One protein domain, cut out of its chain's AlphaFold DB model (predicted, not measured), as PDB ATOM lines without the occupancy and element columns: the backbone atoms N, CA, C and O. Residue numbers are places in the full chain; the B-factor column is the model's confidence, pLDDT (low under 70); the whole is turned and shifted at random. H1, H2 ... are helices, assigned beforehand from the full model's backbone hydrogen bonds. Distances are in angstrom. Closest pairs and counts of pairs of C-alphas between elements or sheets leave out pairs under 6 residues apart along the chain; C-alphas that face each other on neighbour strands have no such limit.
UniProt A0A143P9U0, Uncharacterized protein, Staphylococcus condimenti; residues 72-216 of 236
ATOM      1  N   TRP A  72      22.356 -21.898 -63.378       87.44
ATOM      2  CA  TRP A  72      23.112 -22.377 -62.222       87.44
ATOM      3  C   TRP A  72      24.078 -21.310 -61.693       87.44
ATOM      4  O   TRP A  72      24.003 -20.950 -60.515       87.44
ATOM      5  N   ARG A  73      24.905 -20.702 -62.563       88.25
ATOM      6  CA  ARG A  73      25.792 -19.588 -62.172       88.25
ATOM      7  C   ARG A  73      25.016 -18.420 -61.568       88.25
ATOM      8  O   ARG A  73      25.405 -17.891 -60.532       88.25
ATOM      9  N   LYS A  74      23.910 -18.019 -62.197       90.44
ATOM     10  CA  LYS A  74      23.080 -16.886 -61.756       90.44
ATOM     11  C   LYS A  74      22.493 -17.126 -60.364       90.44
ATOM     12  O   LYS A  74      22.530 -16.227 -59.530       90.44
ATOM     13  N   GLN A  75      22.018 -18.341 -60.095       92.12
ATOM     14  CA  GLN A  75      21.507 -18.732 -58.782       92.12
ATOM     15  C   GLN A  75      22.594 -18.694 -57.701       92.12
ATOM     16  O   GLN A  75      22.350 -18.196 -56.603       92.12
ATOM     17  N   LEU A  76      23.806 -19.165 -58.006       93.88
ATOM     18  CA  LEU A  76      24.926 -19.073 -57.068       93.88
ATOM     19  C   LEU A  76      25.386 -17.625 -56.849       93.88
ATOM     20  O   LEU A  76      25.690 -17.252 -55.718       93.88
ATOM     21  N   TYR A  77      25.400 -16.780 -57.883       93.19
ATOM     22  CA  TYR A  77      25.688 -15.349 -57.718       93.19
ATOM     23  C   TYR A  77      24.668 -14.662 -56.807       93.19
ATOM     24  O   TYR A  77      25.062 -13.893 -55.928       93.19
ATOM     25  N   ASP A  78      23.381 -14.970 -56.976       94.31
ATOM     26  CA  ASP A  78      22.318 -14.446 -56.119       94.31
ATOM     27  C   ASP A  78      22.579 -14.811 -54.650       94.31
ATOM     28  O   ASP A  78      22.723 -13.922 -53.814       94.31
ATOM     29  N   ILE A  79      22.821 -16.093 -54.353       94.56
ATOM     30  CA  ILE A  79      23.166 -16.568 -52.999       94.56
ATOM     31  C   ILE A  79      24.420 -15.871 -52.453       94.56
ATOM     32  O   ILE A  79      24.425 -15.391 -51.319       94.56
ATOM     33  N   ALA A  80      25.491 -15.783 -53.247       91.50
ATOM     34  CA  ALA A  80      26.750 -15.178 -52.815       91.50
ATOM     35  C   ALA A  80      26.625 -13.675 -52.508       91.50
ATOM     36  O   ALA A  80      27.419 -13.150 -51.721       91.50
ATOM     37  N   SER A  81      25.661 -12.993 -53.134       90.00
ATOM     38  CA  SER A  81      25.423 -11.550 -53.002       90.00
ATOM     39  C   SER A  81      24.335 -11.185 -51.985       90.00
ATOM     40  O   SER A  81      24.304 -10.059 -51.484       90.00
ATOM     41  N   LYS A  82      23.456 -12.130 -51.641       92.00
ATOM     42  CA  LYS A  82      22.308 -11.905 -50.762       92.00
ATOM     43  C   LYS A  82      22.752 -11.544 -49.352       92.00
ATOM     44  O   LYS A  82      23.531 -12.275 -48.747       92.00
ATOM     45  N   THR A  83      22.216 -10.459 -48.790       84.81
ATOM     46  CA  THR A  83      22.582  -9.939 -47.456       84.81
ATOM     47  C   THR A  83      22.133 -10.831 -46.300       84.81
ATOM     48  O   THR A  83      22.870 -10.971 -45.324       84.81
ATOM     49  N   LEU A  84      20.960 -11.454 -46.420       86.69
ATOM     50  CA  LEU A  84      20.386 -12.369 -45.435       86.69
ATOM     51  C   LEU A  84      20.091 -13.708 -46.104       86.69
ATOM     52  O   LEU A  84      19.257 -13.780 -47.009       86.69
ATOM     53  N   LEU A  85      20.772 -14.755 -45.642       92.56
ATOM     54  CA  LEU A  85      20.583 -16.110 -46.137       92.56
ATOM     55  C   LEU A  85      19.578 -16.883 -45.284       92.56
ATOM     56  O   LEU A  85      19.398 -16.638 -44.087       92.56
ATOM     57  N   THR A  86      18.912 -17.821 -45.938       93.19
ATOM     58  CA  THR A  86      17.906 -18.714 -45.362       93.19
ATOM     59  C   THR A  86      18.235 -20.166 -45.692       93.19
ATOM     60  O   THR A  86      19.064 -20.433 -46.562       93.19
ATOM     61  N   THR A  87      17.596 -21.113 -45.012       90.38
ATOM     62  CA  THR A  87      17.759 -22.549 -45.291       90.38
ATOM     63  C   THR A  87      17.455 -22.906 -46.750       90.38
ATOM     64  O   THR A  87      18.138 -23.762 -47.306       90.38
ATOM     65  N   ASP A  88      16.542 -22.193 -47.420       91.06
ATOM     66  CA  ASP A  88      16.288 -22.333 -48.866       91.06
ATOM     67  C   ASP A  88      17.545 -22.086 -49.709       91.06
ATOM     68  O   ASP A  88      17.782 -22.772 -50.702       91.06
ATOM     69  N   ASP A  89      18.370 -21.115 -49.313       94.00
ATOM     70  CA  ASP A  89      19.607 -20.801 -50.021       94.00
ATOM     71  C   ASP A  89      20.634 -21.936 -49.835       94.00
ATOM     72  O   ASP A  89      21.326 -22.299 -50.782       94.00
ATOM     73  N   VAL A  90      20.665 -22.579 -48.659       93.00
ATOM     74  CA  VAL A  90      21.496 -23.772 -48.397       93.00
ATOM     75  C   VAL A  90      21.031 -24.963 -49.232       93.00
ATOM     76  O   VAL A  90      21.848 -25.626 -49.870       93.00
ATOM     77  N   TYR A  91      19.718 -25.208 -49.306       90.56
ATOM     78  CA  TYR A  91      19.158 -26.241 -50.180       90.56
ATOM     79  C   TYR A  91      19.447 -25.976 -51.655       90.56
ATOM     80  O   TYR A  91      19.699 -26.914 -52.409       90.56
ATOM     81  N   ARG A  92      19.466 -24.708 -52.073       92.12
ATOM     82  CA  ARG A  92      19.850 -24.337 -53.434       92.12
ATOM     83  C   ARG A  92      21.333 -24.613 -53.700       92.12
ATOM     84  O   ARG A  92      21.646 -25.142 -54.763       92.12
ATOM     85  N   VAL A  93      22.230 -24.368 -52.737       93.38
ATOM     86  CA  VAL A  93      23.634 -24.818 -52.835       93.38
ATOM     87  C   VAL A  93      23.710 -26.346 -52.895       93.38
ATOM     88  O   VAL A  93      24.400 -26.875 -53.757       93.38
ATOM     89  N   LEU A  94      22.966 -27.083 -52.071       90.25
ATOM     90  CA  LEU A  94      22.936 -28.551 -52.145       90.25
ATOM     91  C   LEU A  94      22.437 -29.070 -53.499       90.25
ATOM     92  O   LEU A  94      23.019 -30.003 -54.041       90.25
ATOM     93  N   ALA A  95      21.408 -28.445 -54.076       88.25
ATOM     94  CA  ALA A  95      20.908 -28.775 -55.410       88.25
ATOM     95  C   ALA A  95      21.912 -28.424 -56.521       88.25
ATOM     96  O   ALA A  95      21.892 -29.028 -57.592       88.25
ATOM     97  N   SER A  96      22.792 -27.452 -56.263       88.00
ATOM     98  CA  SER A  96      23.900 -27.091 -57.148       88.00
ATOM     99  C   SER A  96      25.020 -28.143 -57.142       88.00
ATOM    100  O   SER A  96      25.766 -28.247 -58.118       88.00
ATOM    101  N   LEU A  97      25.114 -28.935 -56.065       84.94
ATOM    102  CA  LEU A  97      26.021 -30.070 -55.921       84.94
ATOM    103  C   LEU A  97      25.391 -31.346 -56.506       84.94
ATOM    104  O   LEU A  97      24.195 -31.434 -56.780       84.94
ATOM    105  N   ARG A  98      26.204 -32.390 -56.701       69.38
ATOM    106  CA  ARG A  98      25.691 -33.709 -57.110       69.38
ATOM    107  C   ARG A  98      24.700 -34.241 -56.069       69.38
ATOM    108  O   ARG A  98      24.998 -34.201 -54.882       69.38
ATOM    109  N   TYR A  99      23.608 -34.853 -56.548       64.12
ATOM    110  CA  TYR A  99      22.523 -35.436 -55.738       64.12
ATOM    111  C   TYR A  99      23.002 -36.191 -54.487       64.12
ATOM    112  O   TYR A  99      22.441 -36.019 -53.411       64.12
ATOM    113  N   LEU A 100      24.059 -36.999 -54.624       70.62
ATOM    114  CA  LEU A 100      24.777 -37.589 -53.501       70.62
ATOM    115  C   LEU A 100      26.283 -37.544 -53.779       70.62
ATOM    116  O   LEU A 100      26.704 -37.880 -54.897       70.62
ATOM    117  N   PRO A 101      27.116 -37.188 -52.784       70.81
ATOM    118  CA  PRO A 101      28.556 -37.251 -52.947       70.81
ATOM    119  C   PRO A 101      28.985 -38.700 -53.211       70.81
ATOM    120  O   PRO A 101      28.429 -39.661 -52.666       70.81
ATOM    121  N   LYS A 102      29.984 -38.887 -54.081       71.88
ATOM    122  CA  LYS A 102      30.497 -40.229 -54.371       71.88
ATOM    123  C   LYS A 102      31.036 -40.848 -53.082       71.88
ATOM    124  O   LYS A 102      31.762 -40.209 -52.324       71.88
ATOM    125  N   LYS A 103      30.731 -42.130 -52.859       71.56
ATOM    126  CA  LYS A 103      31.374 -42.906 -51.789       71.56
ATOM    127  C   LYS A 103      32.888 -42.868 -51.997       71.56
ATOM    128  O   LYS A 103      33.328 -43.048 -53.130       71.56
ATOM    129  N   GLN A 104      33.666 -42.752 -50.918       64.50
ATOM    130  CA  GLN A 104      35.135 -42.663 -50.954       64.50
ATOM    131  C   GLN A 104      35.788 -43.700 -51.890       64.50
ATOM    132  O   GLN A 104      36.687 -43.384 -52.661       64.50
ATOM    133  N   LYS A 105      35.269 -44.937 -51.888       60.56
ATOM    134  CA  LYS A 105      35.744 -46.060 -52.720       60.56
ATOM    135  C   LYS A 105      35.496 -45.898 -54.232       60.56
ATOM    136  O   LYS A 105      36.037 -46.670 -55.011       60.56
ATOM    137  N   ARG A 106      34.653 -44.949 -54.651       62.12
ATOM    138  CA  ARG A 106      34.291 -44.658 -56.054       62.12
ATOM    139  C   ARG A 106      34.897 -43.348 -56.569       62.12
ATOM    140  O   ARG A 106      34.588 -42.944 -57.688       62.12
ATOM    141  N   ILE A 107      35.726 -42.678 -55.768       68.12
ATOM    142  CA  ILE A 107      36.435 -41.471 -56.191       68.12
ATOM    143  C   ILE A 107      37.663 -41.897 -57.011       68.12
ATOM    144  O   ILE A 107      38.729 -42.187 -56.468       68.12
ATOM    145  N   VAL A 108      37.480 -41.987 -58.328       59.19
ATOM    146  CA  VAL A 108      38.489 -42.403 -59.314       59.19
ATOM    147  C   VAL A 108      38.374 -41.492 -60.544       59.19
ATOM    148  O   VAL A 108      37.258 -41.129 -60.921       59.19
ATOM    149  N   GLY A 109      39.502 -41.144 -61.171       63.34
ATOM    150  CA  GLY A 109      39.565 -40.352 -62.408       63.34
ATOM    151  C   GLY A 109      40.072 -38.916 -62.223       63.34
ATOM    152  O   GLY A 109      40.519 -38.549 -61.142       63.34
ATOM    153  N   GLU A 110      39.980 -38.123 -63.295       59.19
ATOM    154  CA  GLU A 110      40.519 -36.751 -63.438       59.19
ATOM    155  C   GLU A 110      39.878 -35.708 -62.497       59.19
ATOM    156  O   GLU A 110      40.403 -34.618 -62.339       59.19
ATOM    157  N   HIS A 111      38.753 -36.035 -61.851       66.94
ATOM    158  CA  HIS A 111      37.994 -35.125 -60.974       66.94
ATOM    159  C   HIS A 111      37.986 -35.570 -59.505       66.94
ATOM    160  O   HIS A 111      37.035 -35.304 -58.765       66.94
ATOM    161  N   LYS A 112      38.989 -36.346 -59.091       78.44
ATOM    162  CA  LYS A 112      39.036 -36.963 -57.761       78.44
ATOM    163  C   LYS A 112      39.085 -35.920 -56.645       78.44
ATOM    164  O   LYS A 112      38.499 -36.133 -55.585       78.44
ATOM    165  N   GLU A 113      39.783 -34.825 -56.878       81.56
ATOM    166  CA  GLU A 113      39.994 -33.726 -55.945       81.56
ATOM    167  C   GLU A 113      38.677 -32.963 -55.746       81.56
ATOM    168  O   GLU A 113      38.134 -32.982 -54.638       81.56
ATOM    169  N   PHE A 114      38.069 -32.471 -56.826       83.19
ATOM    170  CA  PHE A 114      36.737 -31.867 -56.792       83.19
ATOM    171  C   PHE A 114      35.650 -32.777 -56.190       83.19
ATOM    172  O   PHE A 114      34.794 -32.316 -55.437       83.19
ATOM    173  N   ASP A 115      35.669 -34.089 -56.450       84.50
ATOM    174  CA  ASP A 115      34.720 -35.029 -55.834       84.50
ATOM    175  C   ASP A 115      34.877 -35.097 -54.294       84.50
ATOM    176  O   ASP A 115      33.872 -35.211 -53.586       84.50
ATOM    177  N   LYS A 116      36.104 -35.002 -53.754       86.38
ATOM    178  CA  LYS A 116      36.340 -34.903 -52.296       86.38
ATOM    179  C   LYS A 116      35.875 -33.555 -51.752       86.38
ATOM    180  O   LYS A 116      35.271 -33.501 -50.688       86.38
ATOM    181  N   ILE A 117      36.147 -32.482 -52.486       89.56
ATOM    182  CA  ILE A 117      35.758 -31.121 -52.113       89.56
ATOM    183  C   ILE A 117      34.236 -31.014 -52.021       89.56
ATOM    184  O   ILE A 117      33.711 -30.576 -51.001       89.56
ATOM    185  N   ASN A 118      33.517 -31.532 -53.018       88.75
ATOM    186  CA  ASN A 118      32.060 -31.623 -52.991       88.75
ATOM    187  C   ASN A 118      31.546 -32.387 -51.772       88.75
ATOM    188  O   ASN A 118      30.529 -32.003 -51.208       88.75
ATOM    189  N   HIS A 119      32.237 -33.448 -51.350       88.62
ATOM    190  CA  HIS A 119      31.868 -34.194 -50.150       88.62
ATOM    191  C   HIS A 119      31.956 -33.322 -48.891       88.62
ATOM    192  O   HIS A 119      31.053 -33.354 -48.061       88.62
ATOM    193  N   ILE A 120      33.020 -32.524 -48.771       91.19
ATOM    194  CA  ILE A 120      33.219 -31.607 -47.643       91.19
ATOM    195  C   ILE A 120      32.135 -30.528 -47.645       91.19
ATOM    196  O   ILE A 120      31.461 -30.349 -46.638       91.19
ATOM    197  N   ILE A 121      31.917 -29.855 -48.782       93.50
ATOM    198  CA  ILE A 121      30.892 -28.806 -48.900       93.50
ATOM    199  C   ILE A 121      29.506 -29.379 -48.589       93.50
ATOM    200  O   ILE A 121      28.737 -28.762 -47.860       93.50
ATOM    201  N   PHE A 122      29.190 -30.568 -49.107       92.31
ATOM    202  CA  PHE A 122      27.914 -31.228 -48.847       92.31
ATOM    203  C   PHE A 122      27.693 -31.467 -47.348       92.31
ATOM    204  O   PHE A 122      26.621 -31.142 -46.845       92.31
ATOM    205  N   GLY A 123      28.700 -31.995 -46.641       90.56
ATOM    206  CA  GLY A 123      28.635 -32.195 -45.189       90.56
ATOM    207  C   GLY A 123      28.407 -30.885 -44.439       90.56
ATOM    208  O   GLY A 123      27.478 -30.779 -43.654       90.56
ATOM    209  N   GLU A 124      29.165 -29.845 -44.781       93.12
ATOM    210  CA  GLU A 124      29.046 -28.515 -44.173       93.12
ATOM    211  C   GLU A 124      27.659 -27.881 -44.372       93.12
ATOM    212  O   GLU A 124      27.091 -27.303 -43.448       93.12
ATOM    213  N   MET A 125      27.080 -28.002 -45.571       94.38
ATOM    214  CA  MET A 125      25.717 -27.523 -45.832       94.38
ATOM    215  C   MET A 125      24.678 -28.329 -45.045       94.38
ATOM    216  O   MET A 125      23.698 -27.765 -44.556       94.38
ATOM    217  N   TYR A 126      24.892 -29.639 -44.914       89.69
ATOM    218  CA  TYR A 126      24.007 -30.512 -44.156       89.69
ATOM    219  C   TYR A 126      24.056 -30.209 -42.654       89.69
ATOM    220  O   TYR A 126      22.999 -30.092 -42.047       89.69
ATOM    221  N   ASP A 127      25.238 -29.972 -42.080       90.56
ATOM    222  CA  ASP A 127      25.405 -29.583 -40.672       90.56
ATOM    223  C   ASP A 127      24.665 -28.272 -40.356       90.56
ATOM    224  O   ASP A 127      24.024 -28.141 -39.310       90.56
ATOM    225  N   ILE A 128      24.693 -27.296 -41.278       91.00
ATOM    226  CA  ILE A 128      23.935 -26.042 -41.128       91.00
ATOM    227  C   ILE A 128      22.434 -26.338 -41.079       91.00
ATOM    228  O   ILE A 128      21.743 -25.820 -40.204       91.00
ATOM    229  N   ILE A 129      21.925 -27.181 -41.979       89.06
ATOM    230  CA  ILE A 129      20.511 -27.585 -42.005       89.06
ATOM    231  C   ILE A 129      20.142 -28.329 -40.723       89.06
ATOM    232  O   ILE A 129      19.171 -27.964 -40.059       89.06
ATOM    233  N   GLU A 130      20.926 -29.337 -40.346       85.62
ATOM    234  CA  GLU A 130      20.693 -30.142 -39.155       85.62
ATOM    235  C   GLU A 130      20.670 -29.262 -37.908       85.62
ATOM    236  O   GLU A 130      19.739 -29.369 -37.122       85.62
ATOM    237  N   SER A 131      21.582 -28.298 -37.764       86.00
ATOM    238  CA  SER A 131      21.581 -27.395 -36.606       86.00
ATOM    239  C   SER A 131      20.312 -26.531 -36.479       86.00
ATOM    240  O   SER A 131      19.962 -26.120 -35.373       86.00
ATOM    241  N   LYS A 132      19.593 -26.261 -37.582       83.31
ATOM    242  CA  LYS A 132      18.317 -25.518 -37.569       83.31
ATOM    243  C   LYS A 132      17.110 -26.382 -37.246       83.31
ATOM    244  O   LYS A 132      16.104 -25.849 -36.779       83.31
ATOM    245  N   TYR A 133      17.197 -27.677 -37.519       76.44
ATOM    246  CA  TYR A 133      16.083 -28.612 -37.385       76.44
ATOM    247  C   TYR A 133      16.308 -29.664 -36.286       76.44
ATOM    248  O   TYR A 133      15.396 -30.416 -35.947       76.44
ATOM    249  N   ALA A 134      17.491 -29.697 -35.671       67.94
ATOM    250  CA  ALA A 134      17.802 -30.537 -34.528       67.94
ATOM    251  C   ALA A 134      16.892 -30.155 -33.353       67.94
ATOM    252  O   ALA A 134      16.952 -29.050 -32.821       67.94
ATOM    253  N   GLY A 135      16.026 -31.089 -32.954       58.44
ATOM    254  CA  GLY A 135      15.125 -30.929 -31.812       58.44
ATOM    255  C   GLY A 135      13.692 -30.506 -32.144       58.44
ATOM    256  O   GLY A 135      12.879 -30.435 -31.227       58.44
ATOM    257  N   THR A 136      13.324 -30.286 -33.414       56.81
ATOM    258  CA  THR A 136      11.933 -29.925 -33.755       56.81
ATOM    259  C   THR A 136      10.957 -31.097 -33.676       56.81
ATOM    260  O   THR A 136       9.752 -30.855 -33.683       56.81
ATOM    261  N   GLY A 137      11.425 -32.356 -33.641       54.44
ATOM    262  CA  GLY A 137      10.587 -33.574 -33.605       54.44
ATOM    263  C   GLY A 137       9.666 -33.769 -34.824       54.44
ATOM    264  O   GLY A 137       9.136 -34.854 -35.043       54.44
ATOM    265  N   ASN A 138       9.520 -32.732 -35.642       52.22
ATOM    266  CA  ASN A 138       8.742 -32.660 -36.856       52.22
ATOM    267  C   ASN A 138       9.708 -32.665 -38.035       52.22
ATOM    268  O   ASN A 138      10.524 -31.755 -38.185       52.22
ATOM    269  N   LEU A 139       9.550 -33.663 -38.906       52.44
ATOM    270  CA  LEU A 139      10.230 -33.769 -40.205       52.44
ATOM    271  C   LEU A 139       9.971 -32.555 -41.122       52.44
ATOM    272  O   LEU A 139      10.667 -32.390 -42.117       52.44
ATOM    273  N   TYR A 140       8.988 -31.714 -40.780       53.53
ATOM    274  CA  TYR A 140       8.626 -30.472 -41.457       53.53
ATOM    275  C   TYR A 140       8.199 -29.428 -40.410       53.53
ATOM    276  O   TYR A 140       7.065 -29.485 -39.927       53.53
ATOM    277  N   PRO A 141       9.071 -28.495 -39.996       53.50
ATOM    278  CA  PRO A 141       8.643 -27.373 -39.169       53.50
ATOM    279  C   PRO A 141       7.688 -26.480 -39.965       53.50
ATOM    280  O   PRO A 141       7.858 -26.286 -41.164       53.50
ATOM    281  N   SER A 142       6.689 -25.915 -39.290       54.94
ATOM    282  CA  SER A 142       5.666 -25.044 -39.889       54.94
ATOM    283  C   SER A 142       6.227 -23.770 -40.534       54.94
ATOM    284  O   SER A 142       5.522 -23.121 -41.300       54.94
ATOM    285  N   ASP A 143       7.488 -23.438 -40.245       56.91
ATOM    286  CA  ASP A 143       8.263 -22.390 -40.901       56.91
ATOM    287  C   ASP A 143       9.521 -23.032 -41.518       56.91
ATOM    288  O   ASP A 143      10.571 -23.165 -40.889       56.91
ATOM    289  N   CYS A 144       9.404 -23.518 -42.756       59.81
ATOM    290  CA  CYS A 144      10.486 -24.225 -43.455       59.81
ATOM    291  C   CYS A 144      11.697 -23.324 -43.767       59.81
ATOM    292  O   CYS A 144      12.738 -23.820 -44.196       59.81
ATOM    293  N   ARG A 145      11.581 -22.007 -43.555       73.44
ATOM    294  CA  ARG A 145      12.573 -21.004 -43.944       73.44
ATOM    295  C   ARG A 145      13.201 -20.345 -42.718       73.44
ATOM    296  O   ARG A 145      12.841 -19.236 -42.326       73.44
ATOM    297  N   SER A 146      14.200 -21.006 -42.147       83.00
ATOM    298  CA  SER A 146      14.964 -20.457 -41.027       83.00
ATOM    299  C   SER A 146      16.041 -19.500 -41.529       83.00
ATOM    300  O   SER A 146      16.751 -19.791 -42.495       83.00
ATOM    301  N   LYS A 147      16.184 -18.346 -40.870       90.06
ATOM    302  CA  LYS A 147      17.288 -17.413 -41.135       90.06
ATOM    303  C   LYS A 147      18.606 -18.006 -40.639       90.06
ATOM    304  O   LYS A 147      18.665 -18.571 -39.545       90.06
ATOM    305  N   LEU A 148      19.661 -17.838 -41.426       89.94
ATOM    306  CA  LEU A 148      21.015 -18.190 -41.017       89.94
ATOM    307  C   LEU A 148      21.586 -17.093 -40.115       89.94
ATOM    308  O   LEU A 148      21.292 -15.906 -40.265       89.94
ATOM    309  N   THR A 149      22.436 -17.500 -39.183       89.56
ATOM    310  CA  THR A 149      23.325 -16.597 -38.457       89.56
ATOM    311  C   THR A 149      24.323 -15.962 -39.424       89.56
ATOM    312  O   THR A 149      24.515 -16.424 -40.554       89.56
ATOM    313  N   PHE A 150      24.993 -14.903 -38.975       86.62
ATOM    314  CA  PHE A 150      26.047 -14.267 -39.761       86.62
ATOM    315  C   PHE A 150      27.150 -15.266 -40.151       86.62
ATOM    316  O   PHE A 150      27.492 -15.363 -41.325       86.62
ATOM    317  N   ASN A 151      27.647 -16.059 -39.197       88.00
ATOM    318  CA  ASN A 151      28.718 -17.027 -39.448       88.00
ATOM    319  C   ASN A 151      28.299 -18.110 -40.452       88.00
ATOM    320  O   ASN A 151      29.035 -18.378 -41.396       88.00
ATOM    321  N   GLU A 152      27.108 -18.695 -40.295       91.06
ATOM    322  CA  GLU A 152      26.580 -19.677 -41.256       91.06
ATOM    323  C   GLU A 152      26.414 -19.055 -42.645       91.06
ATOM    324  O   GLU A 152      26.775 -19.668 -43.647       91.06
ATOM    325  N   SER A 153      25.924 -17.812 -42.709       91.50
ATOM    326  CA  SER A 153      25.789 -17.077 -43.969       91.50
ATOM    327  C   SER A 153      27.145 -16.884 -44.653       91.50
ATOM    328  O   SER A 153      27.262 -17.100 -45.857       91.50
ATOM    329  N   GLU A 154      28.192 -16.530 -43.903       89.56
ATOM    330  CA  GLU A 154      29.542 -16.379 -44.452       89.56
ATOM    331  C   GLU A 154      30.131 -17.705 -44.944       89.56
ATOM    332  O   GLU A 154      30.750 -17.735 -46.008       89.56
ATOM    333  N   ILE A 155      29.894 -18.811 -44.232       92.38
ATOM    334  CA  ILE A 155      30.322 -20.149 -44.668       92.38
ATOM    335  C   ILE A 155      29.660 -20.509 -46.004       92.38
ATOM    336  O   ILE A 155      30.347 -20.883 -46.957       92.38
ATOM    337  N   VAL A 156      28.340 -20.325 -46.113       94.75
ATOM    338  CA  VAL A 156      27.592 -20.567 -47.358       94.75
ATOM    339  C   VAL A 156      28.125 -19.691 -48.493       94.75
ATOM    340  O   VAL A 156      28.360 -20.190 -49.595       94.75
ATOM    341  N   ARG A 157      28.391 -18.400 -48.242       93.50
ATOM    342  CA  ARG A 157      28.965 -17.487 -49.247       93.50
ATOM    343  C   ARG A 157      30.357 -17.920 -49.698       93.50
ATOM    344  O   ARG A 157      30.636 -17.855 -50.892       93.50
ATOM    345  N   LEU A 158      31.228 -18.343 -48.781       92.50
ATOM    346  CA  LEU A 158      32.583 -18.792 -49.110       92.50
ATOM    347  C   LEU A 158      32.555 -20.011 -50.031       92.50
ATOM    348  O   LEU A 158      33.208 -19.996 -51.076       92.50
ATOM    349  N   TYR A 159      31.750 -21.021 -49.700       94.88
ATOM    350  CA  TYR A 159      31.615 -22.198 -50.555       94.88
ATOM    351  C   TYR A 159      30.940 -21.880 -51.888       94.88
ATOM    352  O   TYR A 159      31.405 -22.337 -52.925       94.88
ATOM    353  N   THR A 160      29.920 -21.022 -51.898       95.06
ATOM    354  CA  THR A 160      29.264 -20.576 -53.137       95.06
ATOM    355  C   THR A 160      30.243 -19.851 -54.067       95.06
ATOM    356  O   THR A 160      30.313 -20.147 -55.258       95.06
ATOM    357  N   LYS A 161      31.063 -18.938 -53.528       93.62
ATOM    358  CA  LYS A 161      32.116 -18.241 -54.286       93.62
ATOM    359  C   LYS A 161      33.186 -19.206 -54.787       93.62
ATOM    360  O   LYS A 161      33.652 -19.050 -55.912       93.62
ATOM    361  N   TYR A 162      33.557 -20.203 -53.984       93.06
ATOM    362  CA  TYR A 162      34.471 -21.253 -54.419       93.06
ATOM    363  C   TYR A 162      33.890 -22.053 -55.593       93.06
ATOM    364  O   TYR A 162      34.587 -22.233 -56.582       93.06
ATOM    365  N   LEU A 163      32.619 -22.470 -55.536       93.06
ATOM    366  CA  LEU A 163      31.957 -23.192 -56.631       93.06
ATOM    367  C   LEU A 163      31.911 -22.360 -57.921       93.06
ATOM    368  O   LEU A 163      32.200 -22.878 -58.999       93.06
ATOM    369  N   LEU A 164      31.605 -21.063 -57.806       92.44
ATOM    370  CA  LEU A 164      31.651 -20.119 -58.926       92.44
ATOM    371  C   LEU A 164      33.063 -20.000 -59.513       92.44
ATOM    372  O   LEU A 164      33.223 -20.074 -60.731       92.44
ATOM    373  N   LYS A 165      34.084 -19.857 -58.657       91.00
ATOM    374  CA  LYS A 165      35.486 -19.804 -59.085       91.00
ATOM    375  C   LYS A 165      35.894 -21.098 -59.776       91.00
ATOM    376  O   LYS A 165      36.376 -21.043 -60.895       91.00
ATOM    377  N   HIS A 166      35.648 -22.248 -59.154       89.62
ATOM    378  CA  HIS A 166      35.944 -23.553 -59.736       89.62
ATOM    379  C   HIS A 166      35.311 -23.682 -61.124       89.62
ATOM    380  O   HIS A 166      35.987 -24.041 -62.079       89.62
ATOM    381  N   HIS A 167      34.030 -23.333 -61.276       87.00
ATOM    382  CA  HIS A 167      33.369 -23.378 -62.579       87.00
ATOM    383  C   HIS A 167      34.015 -22.448 -63.619       87.00
ATOM    384  O   HIS A 167      34.110 -22.812 -64.790       87.00
ATOM    385  N   TRP A 168      34.437 -21.246 -63.218       87.00
ATOM    386  CA  TRP A 168      35.133 -20.310 -64.100       87.00
ATOM    387  C   TRP A 168      36.491 -20.858 -64.553       87.00
ATOM    388  O   TRP A 168      36.718 -21.010 -65.750       87.00
ATOM    389  N   GLU A 169      37.351 -21.224 -63.604       87.69
ATOM    390  CA  GLU A 169      38.721 -21.683 -63.864       87.69
ATOM    391  C   GLU A 169      38.734 -22.999 -64.658       87.69
ATOM    392  O   GLU A 169      39.522 -23.178 -65.583       87.69
ATOM    393  N   TYR A 170      37.798 -23.910 -64.367       84.12
ATOM    394  CA  TYR A 170      37.703 -25.201 -65.053       84.12
ATOM    395  C   TYR A 170      37.273 -25.076 -66.526       84.12
ATOM    396  O   TYR A 170      37.561 -25.960 -67.340       84.12
ATOM    397  N   ASN A 171      36.569 -23.995 -66.873       81.75
ATOM    398  CA  ASN A 171      36.149 -23.689 -68.242       81.75
ATOM    399  C   ASN A 171      37.087 -22.692 -68.951       81.75
ATOM    400  O   ASN A 171      36.931 -22.467 -70.156       81.75
ATOM    401  N   GLY A 172      38.040 -22.113 -68.216       81.38
ATOM    402  CA  GLY A 172      39.038 -21.175 -68.713       81.38
ATOM    403  C   GLY A 172      40.187 -21.843 -69.471       81.38
ATOM    404  O   GLY A 172      40.247 -23.065 -69.628       81.38
ATOM    405  N   GLU A 173      41.104 -21.015 -69.965       75.62
ATOM    406  CA  GLU A 173      42.311 -21.463 -70.673       75.62
ATOM    407  C   GLU A 173      43.352 -22.049 -69.702       75.62
ATOM    408  O   GLU A 173      44.004 -23.040 -70.028       75.62
ATOM    409  N   ASP A 174      43.397 -21.548 -68.465       81.69
ATOM    410  CA  ASP A 174      44.346 -21.958 -67.417       81.69
ATOM    411  C   ASP A 174      43.894 -23.199 -66.617       81.69
ATOM    412  O   ASP A 174      44.380 -23.478 -65.516       81.69
ATOM    413  N   LYS A 175      42.970 -23.994 -67.177       85.06
ATOM    414  CA  LYS A 175      42.381 -25.186 -66.541       85.06
ATOM    415  C   LYS A 175      43.441 -26.133 -65.963       85.06
ATOM    416  O   LYS A 175      43.276 -26.656 -64.862       85.06
ATOM    417  N   GLU A 176      44.510 -26.404 -66.712       84.38
ATOM    418  CA  GLU A 176      45.551 -27.349 -66.285       84.38
ATOM    419  C   GLU A 176      46.346 -26.849 -65.076       84.38
ATOM    420  O   GLU A 176      46.730 -27.645 -64.219       84.38
ATOM    421  N   GLU A 177      46.604 -25.544 -65.001       85.75
ATOM    422  CA  GLU A 177      47.262 -24.931 -63.849       85.75
ATOM    423  C   GLU A 177      46.334 -24.930 -62.634       85.75
ATOM    424  O   GLU A 177      46.759 -25.284 -61.532       85.75
ATOM    425  N   TYR A 178      45.055 -24.617 -62.848       86.44
ATOM    426  CA  TYR A 178      44.049 -24.660 -61.796       86.44
ATOM    427  C   TYR A 178      43.929 -26.055 -61.172       86.44
ATOM    428  O   TYR A 178      44.015 -26.180 -59.954       86.44
ATOM    429  N   ILE A 179      43.809 -27.110 -61.989       85.19
ATOM    430  CA  ILE A 179      43.681 -28.497 -61.503       85.19
ATOM    431  C   ILE A 179      44.881 -28.911 -60.644       85.19
ATOM    432  O   ILE A 179      44.706 -29.603 -59.644       85.19
ATOM    433  N   LYS A 180      46.098 -28.470 -60.990       86.75
ATOM    434  CA  LYS A 180      47.310 -28.781 -60.210       86.75
ATOM    435  C   LYS A 180      47.295 -28.170 -58.808       86.75
ATOM    436  O   LYS A 180      47.945 -28.717 -57.926       86.75
ATOM    437  N   ASN A 181      46.584 -27.059 -58.624       86.44
ATOM    438  CA  ASN A 181      46.546 -26.284 -57.383       86.44
ATOM    439  C   ASN A 181      45.149 -26.267 -56.729       86.44
ATOM    440  O   ASN A 181      44.897 -25.464 -55.827       86.44
ATOM    441  N   GLU A 182      44.214 -27.100 -57.195       87.81
ATOM    442  CA  GLU A 182      42.805 -27.078 -56.780       87.81
ATOM    443  C   GLU A 182      42.643 -27.320 -55.271       87.81
ATOM    444  O   GLU A 182      41.848 -26.653 -54.601       87.81
ATOM    445  N   ASP A 183      43.433 -28.241 -54.725       87.75
ATOM    446  CA  ASP A 183      43.450 -28.606 -53.312       87.75
ATOM    447  C   ASP A 183      43.976 -27.475 -52.423       87.75
ATOM    448  O   ASP A 183      43.372 -27.183 -51.390       87.75
ATOM    449  N   LEU A 184      45.045 -26.795 -52.843       86.81
ATOM    450  CA  LEU A 184      45.594 -25.621 -52.167       86.81
ATOM    451  C   LEU A 184      44.578 -24.480 -52.143       86.81
ATOM    452  O   LEU A 184      44.331 -23.892 -51.088       86.81
ATOM    453  N   GLN A 185      43.934 -24.201 -53.278       87.06
ATOM    454  CA  GLN A 185      42.912 -23.160 -53.345       87.06
ATOM    455  C   GLN A 185      41.704 -23.482 -52.464       87.06
ATOM    456  O   GLN A 185      41.182 -22.601 -51.776       87.06
ATOM    457  N   PHE A 186      41.264 -24.741 -52.443       90.81
ATOM    458  CA  PHE A 186      40.198 -25.155 -51.542       90.81
ATOM    459  C   PHE A 186      40.634 -25.116 -50.073       90.81
ATOM    460  O   PHE A 186      39.845 -24.721 -49.214       90.81
ATOM    461  N   TYR A 187      41.882 -25.470 -49.767       88.44
ATOM    462  CA  TYR A 187      42.419 -25.433 -48.409       88.44
ATOM    463  C   TYR A 187      42.376 -24.023 -47.810       88.44
ATOM    464  O   TYR A 187      42.043 -23.870 -46.634       88.44
ATOM    465  N   GLU A 188      42.631 -22.980 -48.606       88.19
ATOM    466  CA  GLU A 188      42.468 -21.593 -48.154       88.19
ATOM    467  C   GLU A 188      41.025 -21.285 -47.736       88.19
ATOM    468  O   GLU A 188      40.795 -20.712 -46.668       88.19
ATOM    469  N   VAL A 189      40.049 -21.713 -48.543       89.94
ATOM    470  CA  VAL A 189      38.618 -21.548 -48.245       89.94
ATOM    471  C   VAL A 189      38.241 -22.332 -46.991       89.94
ATOM    472  O   VAL A 189      37.618 -21.783 -46.082       89.94
ATOM    473  N   TYR A 190      38.669 -23.591 -46.906       90.38
ATOM    474  CA  TYR A 190      38.431 -24.455 -45.756       90.38
ATOM    475  C   TYR A 190      38.987 -23.839 -44.469       90.38
ATOM    476  O   TYR A 190      38.289 -23.771 -43.461       90.38
ATOM    477  N   LYS A 191      40.212 -23.308 -44.504       88.88
ATOM    478  CA  LYS A 191      40.826 -22.626 -43.360       88.88
ATOM    479  C   LYS A 191      40.029 -21.393 -42.930       88.88
ATOM    480  O   LYS A 191      39.833 -21.192 -41.734       88.88
ATOM    481  N   CYS A 192      39.537 -20.593 -43.878       85.81
ATOM    482  CA  CYS A 192      38.656 -19.467 -43.566       85.81
ATOM    483  C   CYS A 192      37.360 -19.920 -42.882       85.81
ATOM    484  O   CYS A 192      36.951 -19.290 -41.909       85.81
ATOM    485  N   VAL A 193      36.753 -21.016 -43.345       89.88
ATOM    486  CA  VAL A 193      35.556 -21.607 -42.726       89.88
ATOM    487  C   VAL A 193      35.836 -22.072 -41.297       89.88
ATOM    488  O   VAL A 193      35.078 -21.724 -40.394       89.88
ATOM    489  N   GLN A 194      36.946 -22.778 -41.061       89.75
ATOM    490  CA  GLN A 194      37.331 -23.196 -39.707       89.75
ATOM    491  C   GLN A 194      37.566 -21.991 -38.787       89.75
ATOM    492  O   GLN A 194      37.054 -21.949 -37.672       89.75
ATOM    493  N   ASP A 195      38.249 -20.951 -39.273       85.50
ATOM    494  CA  ASP A 195      38.439 -19.728 -38.495       85.50
ATOM    495  C   ASP A 195      37.083 -19.052 -38.156       85.50
ATOM    496  O   ASP A 195      36.957 -18.458 -37.081       85.50
ATOM    497  N   ILE A 196      36.071 -19.105 -39.041       85.75
ATOM    498  CA  ILE A 196      34.712 -18.586 -38.768       85.75
ATOM    499  C   ILE A 196      34.028 -19.413 -37.676       85.75
ATOM    500  O   ILE A 196      33.471 -18.828 -36.746       85.75
ATOM    501  N   LYS A 197      34.092 -20.748 -37.763       87.12
ATOM    502  CA  LYS A 197      33.524 -21.660 -36.756       87.12
ATOM    503  C   LYS A 197      34.134 -21.437 -35.371       87.12
ATOM    504  O   LYS A 197      33.407 -21.387 -34.385       87.12
ATOM    505  N   ASP A 198      35.438 -21.181 -35.318       85.06
ATOM    506  CA  ASP A 198      36.163 -20.866 -34.082       85.06
ATOM    507  C   ASP A 198      35.896 -19.436 -33.557       85.06
ATOM    508  O   ASP A 198      36.550 -18.990 -32.614       85.06
ATOM    509  N   ASN A 199      34.982 -18.671 -34.175       73.19
ATOM    510  CA  ASN A 199      34.716 -17.254 -33.886       73.19
ATOM    511  C   ASN A 199      35.956 -16.342 -33.988       73.19
ATOM    512  O   ASN A 199      35.986 -15.245 -33.431       73.19
ATOM    513  N   ARG A 200      36.982 -16.751 -34.745       65.94
ATOM    514  CA  ARG A 200      38.221 -15.977 -34.939       65.94
ATOM    515  C   ARG A 200      38.155 -15.010 -36.130       65.94
ATOM    516  O   ARG A 200      39.073 -14.208 -36.298       65.94
ATOM    517  N   CYS A 201      37.131 -15.095 -36.992       57.75
ATOM    518  CA  CYS A 201      37.303 -14.711 -38.405       57.75
ATOM    519  C   CYS A 201      36.318 -13.735 -39.047       57.75
ATOM    520  O   CYS A 201      36.636 -13.271 -40.141       57.75
ATOM    521  N   SER A 202      35.195 -13.348 -38.434       53.94
ATOM    522  CA  SER A 202      34.328 -12.344 -39.088       53.94
ATOM    523  C   SER A 202      35.116 -11.071 -39.458       53.94
ATOM    524  O   SER A 202      34.912 -10.488 -40.519       53.94
ATOM    525  N   MET A 203      36.134 -10.727 -38.659       53.50
ATOM    526  CA  MET A 203      37.034  -9.598 -38.898       53.50
ATOM    527  C   MET A 203      38.213  -9.883 -39.842       53.50
ATOM    528  O   MET A 203      38.730  -8.943 -40.432       53.50
ATOM    529  N   LYS A 204      38.672 -11.129 -40.022       57.81
ATOM    530  CA  LYS A 204      39.923 -11.422 -40.759       57.81
ATOM    531  C   LYS A 204      39.724 -11.426 -42.277       57.81
ATOM    532  O   LYS A 204      40.580 -10.920 -42.996       57.81
ATOM    533  N   TYR A 205      38.583 -11.925 -42.758       54.38
ATOM    534  CA  TYR A 205      38.192 -11.828 -44.171       54.38
ATOM    535  C   TYR A 205      37.913 -10.376 -44.582       54.38
ATOM    536  O   TYR A 205      38.459  -9.901 -45.578       54.38
ATOM    537  N   LEU A 206      37.151  -9.638 -43.765       58.00
ATOM    538  CA  LEU A 206      36.907  -8.205 -43.964       58.00
ATOM    539  C   LEU A 206      38.200  -7.388 -43.886       58.00
ATOM    540  O   LEU A 206      38.391  -6.468 -44.677       58.00
ATOM    541  N   LYS A 207      39.119  -7.752 -42.983       63.88
ATOM    542  CA  LYS A 207      40.449  -7.145 -42.909       63.88
ATOM    543  C   LYS A 207      41.278  -7.452 -44.152       63.88
ATOM    544  O   LYS A 207      41.813  -6.517 -44.712       63.88
ATOM    545  N   LYS A 208      41.306  -8.690 -44.659       66.31
ATOM    546  CA  LYS A 208      41.991  -9.013 -45.926       66.31
ATOM    547  C   LYS A 208      41.414  -8.215 -47.103       66.31
ATOM    548  O   LYS A 208      42.179  -7.691 -47.898       66.31
ATOM    549  N   MET A 209      40.089  -8.069 -47.196       63.28
ATOM    550  CA  MET A 209      39.458  -7.206 -48.210       63.28
ATOM    551  C   MET A 209      39.827  -5.731 -48.049       63.28
ATOM    552  O   MET A 209      39.993  -5.029 -49.041       63.28
ATOM    553  N   LYS A 210      39.947  -5.256 -46.808       63.84
ATOM    554  CA  LYS A 210      40.396  -3.897 -46.505       63.84
ATOM    555  C   LYS A 210      41.872  -3.706 -46.870       63.84
ATOM    556  O   LYS A 210      42.192  -2.765 -47.573       63.84
ATOM    557  N   ASP A 211      42.731  -4.640 -46.489       69.50
ATOM    558  CA  ASP A 211      44.161  -4.616 -46.790       69.50
ATOM    559  C   ASP A 211      44.404  -4.695 -48.316       69.50
ATOM    560  O   ASP A 211      45.286  -4.018 -48.822       69.50
ATOM    561  N   MET A 212      43.576  -5.439 -49.069       65.81
ATOM    562  CA  MET A 212      43.582  -5.458 -50.548       65.81
ATOM    563  C   MET A 212      43.041  -4.169 -51.178       65.81
ATOM    564  O   MET A 212      43.379  -3.844 -52.305       65.81
ATOM    565  N   LYS A 213      42.175  -3.421 -50.489       62.56
ATOM    566  CA  LYS A 213      41.784  -2.076 -50.936       62.56
ATOM    567  C   LYS A 213      42.940  -1.086 -50.750       62.56
ATOM    568  O   LYS A 213      43.067  -0.147 -51.531       62.56
ATOM    569  N   ASP A 214      43.753  -1.309 -49.726       66.44
ATOM    570  CA  ASP A 214      44.840  -0.428 -49.310       66.44
ATOM    571  C   ASP A 214      46.196  -0.801 -49.965       66.44
ATOM    572  O   ASP A 214      47.205  -0.151 -49.696       66.44
ATOM    573  N   ASP A 215      46.241  -1.809 -50.850       73.94
ATOM    574  CA  ASP A 215      47.467  -2.305 -51.504       73.94
ATOM    575  C   ASP A 215      47.992  -1.412 -52.649       73.94
ATOM    576  O   ASP A 215      49.035  -1.692 -53.241       73.94
ATOM    577  N   GLY A 216      47.291  -0.314 -52.951       70.56
ATOM    578  CA  GLY A 216      47.699   0.696 -53.930       70.56
ATOM    579  C   GLY A 216      47.583   0.261 -55.395       70.56
ATOM    580  O   GLY A 216      47.789   1.092 -56.281       70.56
TER     581      GLY A 216
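This is residues 72 to 216 of the 236 residues of an uncharacterized protein of Staphylococcus condimenti (UniProt A0A143P9U0). The long helix H4 is the core of an up-and-down bundle of five helices, H1, H2, H3, H4 and H6, each running against the one before it; H1, H2, H3 and H6 wrap part-way round H4 in that order, with the ring open between H6 and H1. Short H5 makes the corner from the end of H4 to H6, while residues 206 to 216, most of them in H7, stick out as an arm, and residues 134 to 140 stick out as a loop. The printed part has 145 residues, with seven named helices, H1 to H7 in chain order, and no named strand: all helix. It is compact, with a radius of gyration of the C-alphas of 16.3 A and spans of 48 by 44 by 29 A.

H4, residues 150 to 171, measures 31.7 A and starts at C-alpha 150 (26.047, -14.267, -39.761). H3, residues 112 to 133, measures 31.8 A. H6, residues 182 to 197, measures 22.7 A. H1, residues 72 to 81, begins at C-alpha 72 (23.112, -22.377, -62.222) and measures 14.4 A; H2, residues 87 to 96, measures 14.1 A. H5 is residues 175 to 180. H7, residues 202 to 213, measures 17.4 A and ends at C-alpha 213 (41.784, -2.076, -50.936).

H4 is the hub, touching five helices. It touches H6 at a shallow tilt of 8 degrees, opposite ways; the closest C-alphas, of Ile 155 and Val 193, are 5.8 A apart. With residues 156 to 164 alone it touches H1, the C-alphas of Ala 80 and Arg 157 being closest at 4.8 A, at a tilt of 36 degrees, only just steep. H4 only just touches H3, with 3 pairs of C-alphas within 8 A, closest Ile 121 and Tyr 159 at 6.9 A. H2 and H3 form a hairpin, closest at the C-alphas of Val 90 and Met 125, 6.2 A. H4 and H5 touch only at the corner, the C-alphas of Glu 169 and Lys 175 being closest at 5.7 A. H7 is close to H6 but not clearly touching, the C-alphas of Ile 196 and Ser 202 being closest at 6.3 A. H1 and H6 are apart. Every O i to N i+4 pair is within hydrogen-bond range in H1 to H5; H6 has 11 of 12, H7 7 of 8.

The C-alphas of Gly 137 and Gly 216, the two farthest apart, are 54.5 A apart. The printed part has no cut. The links H2 to H3 and H3 to H4 are long. The mean pLDDT of the printed part is 80.8; residues 98 to 99, 104 to 111, 134 to 144 and 200 to 214 are under 70.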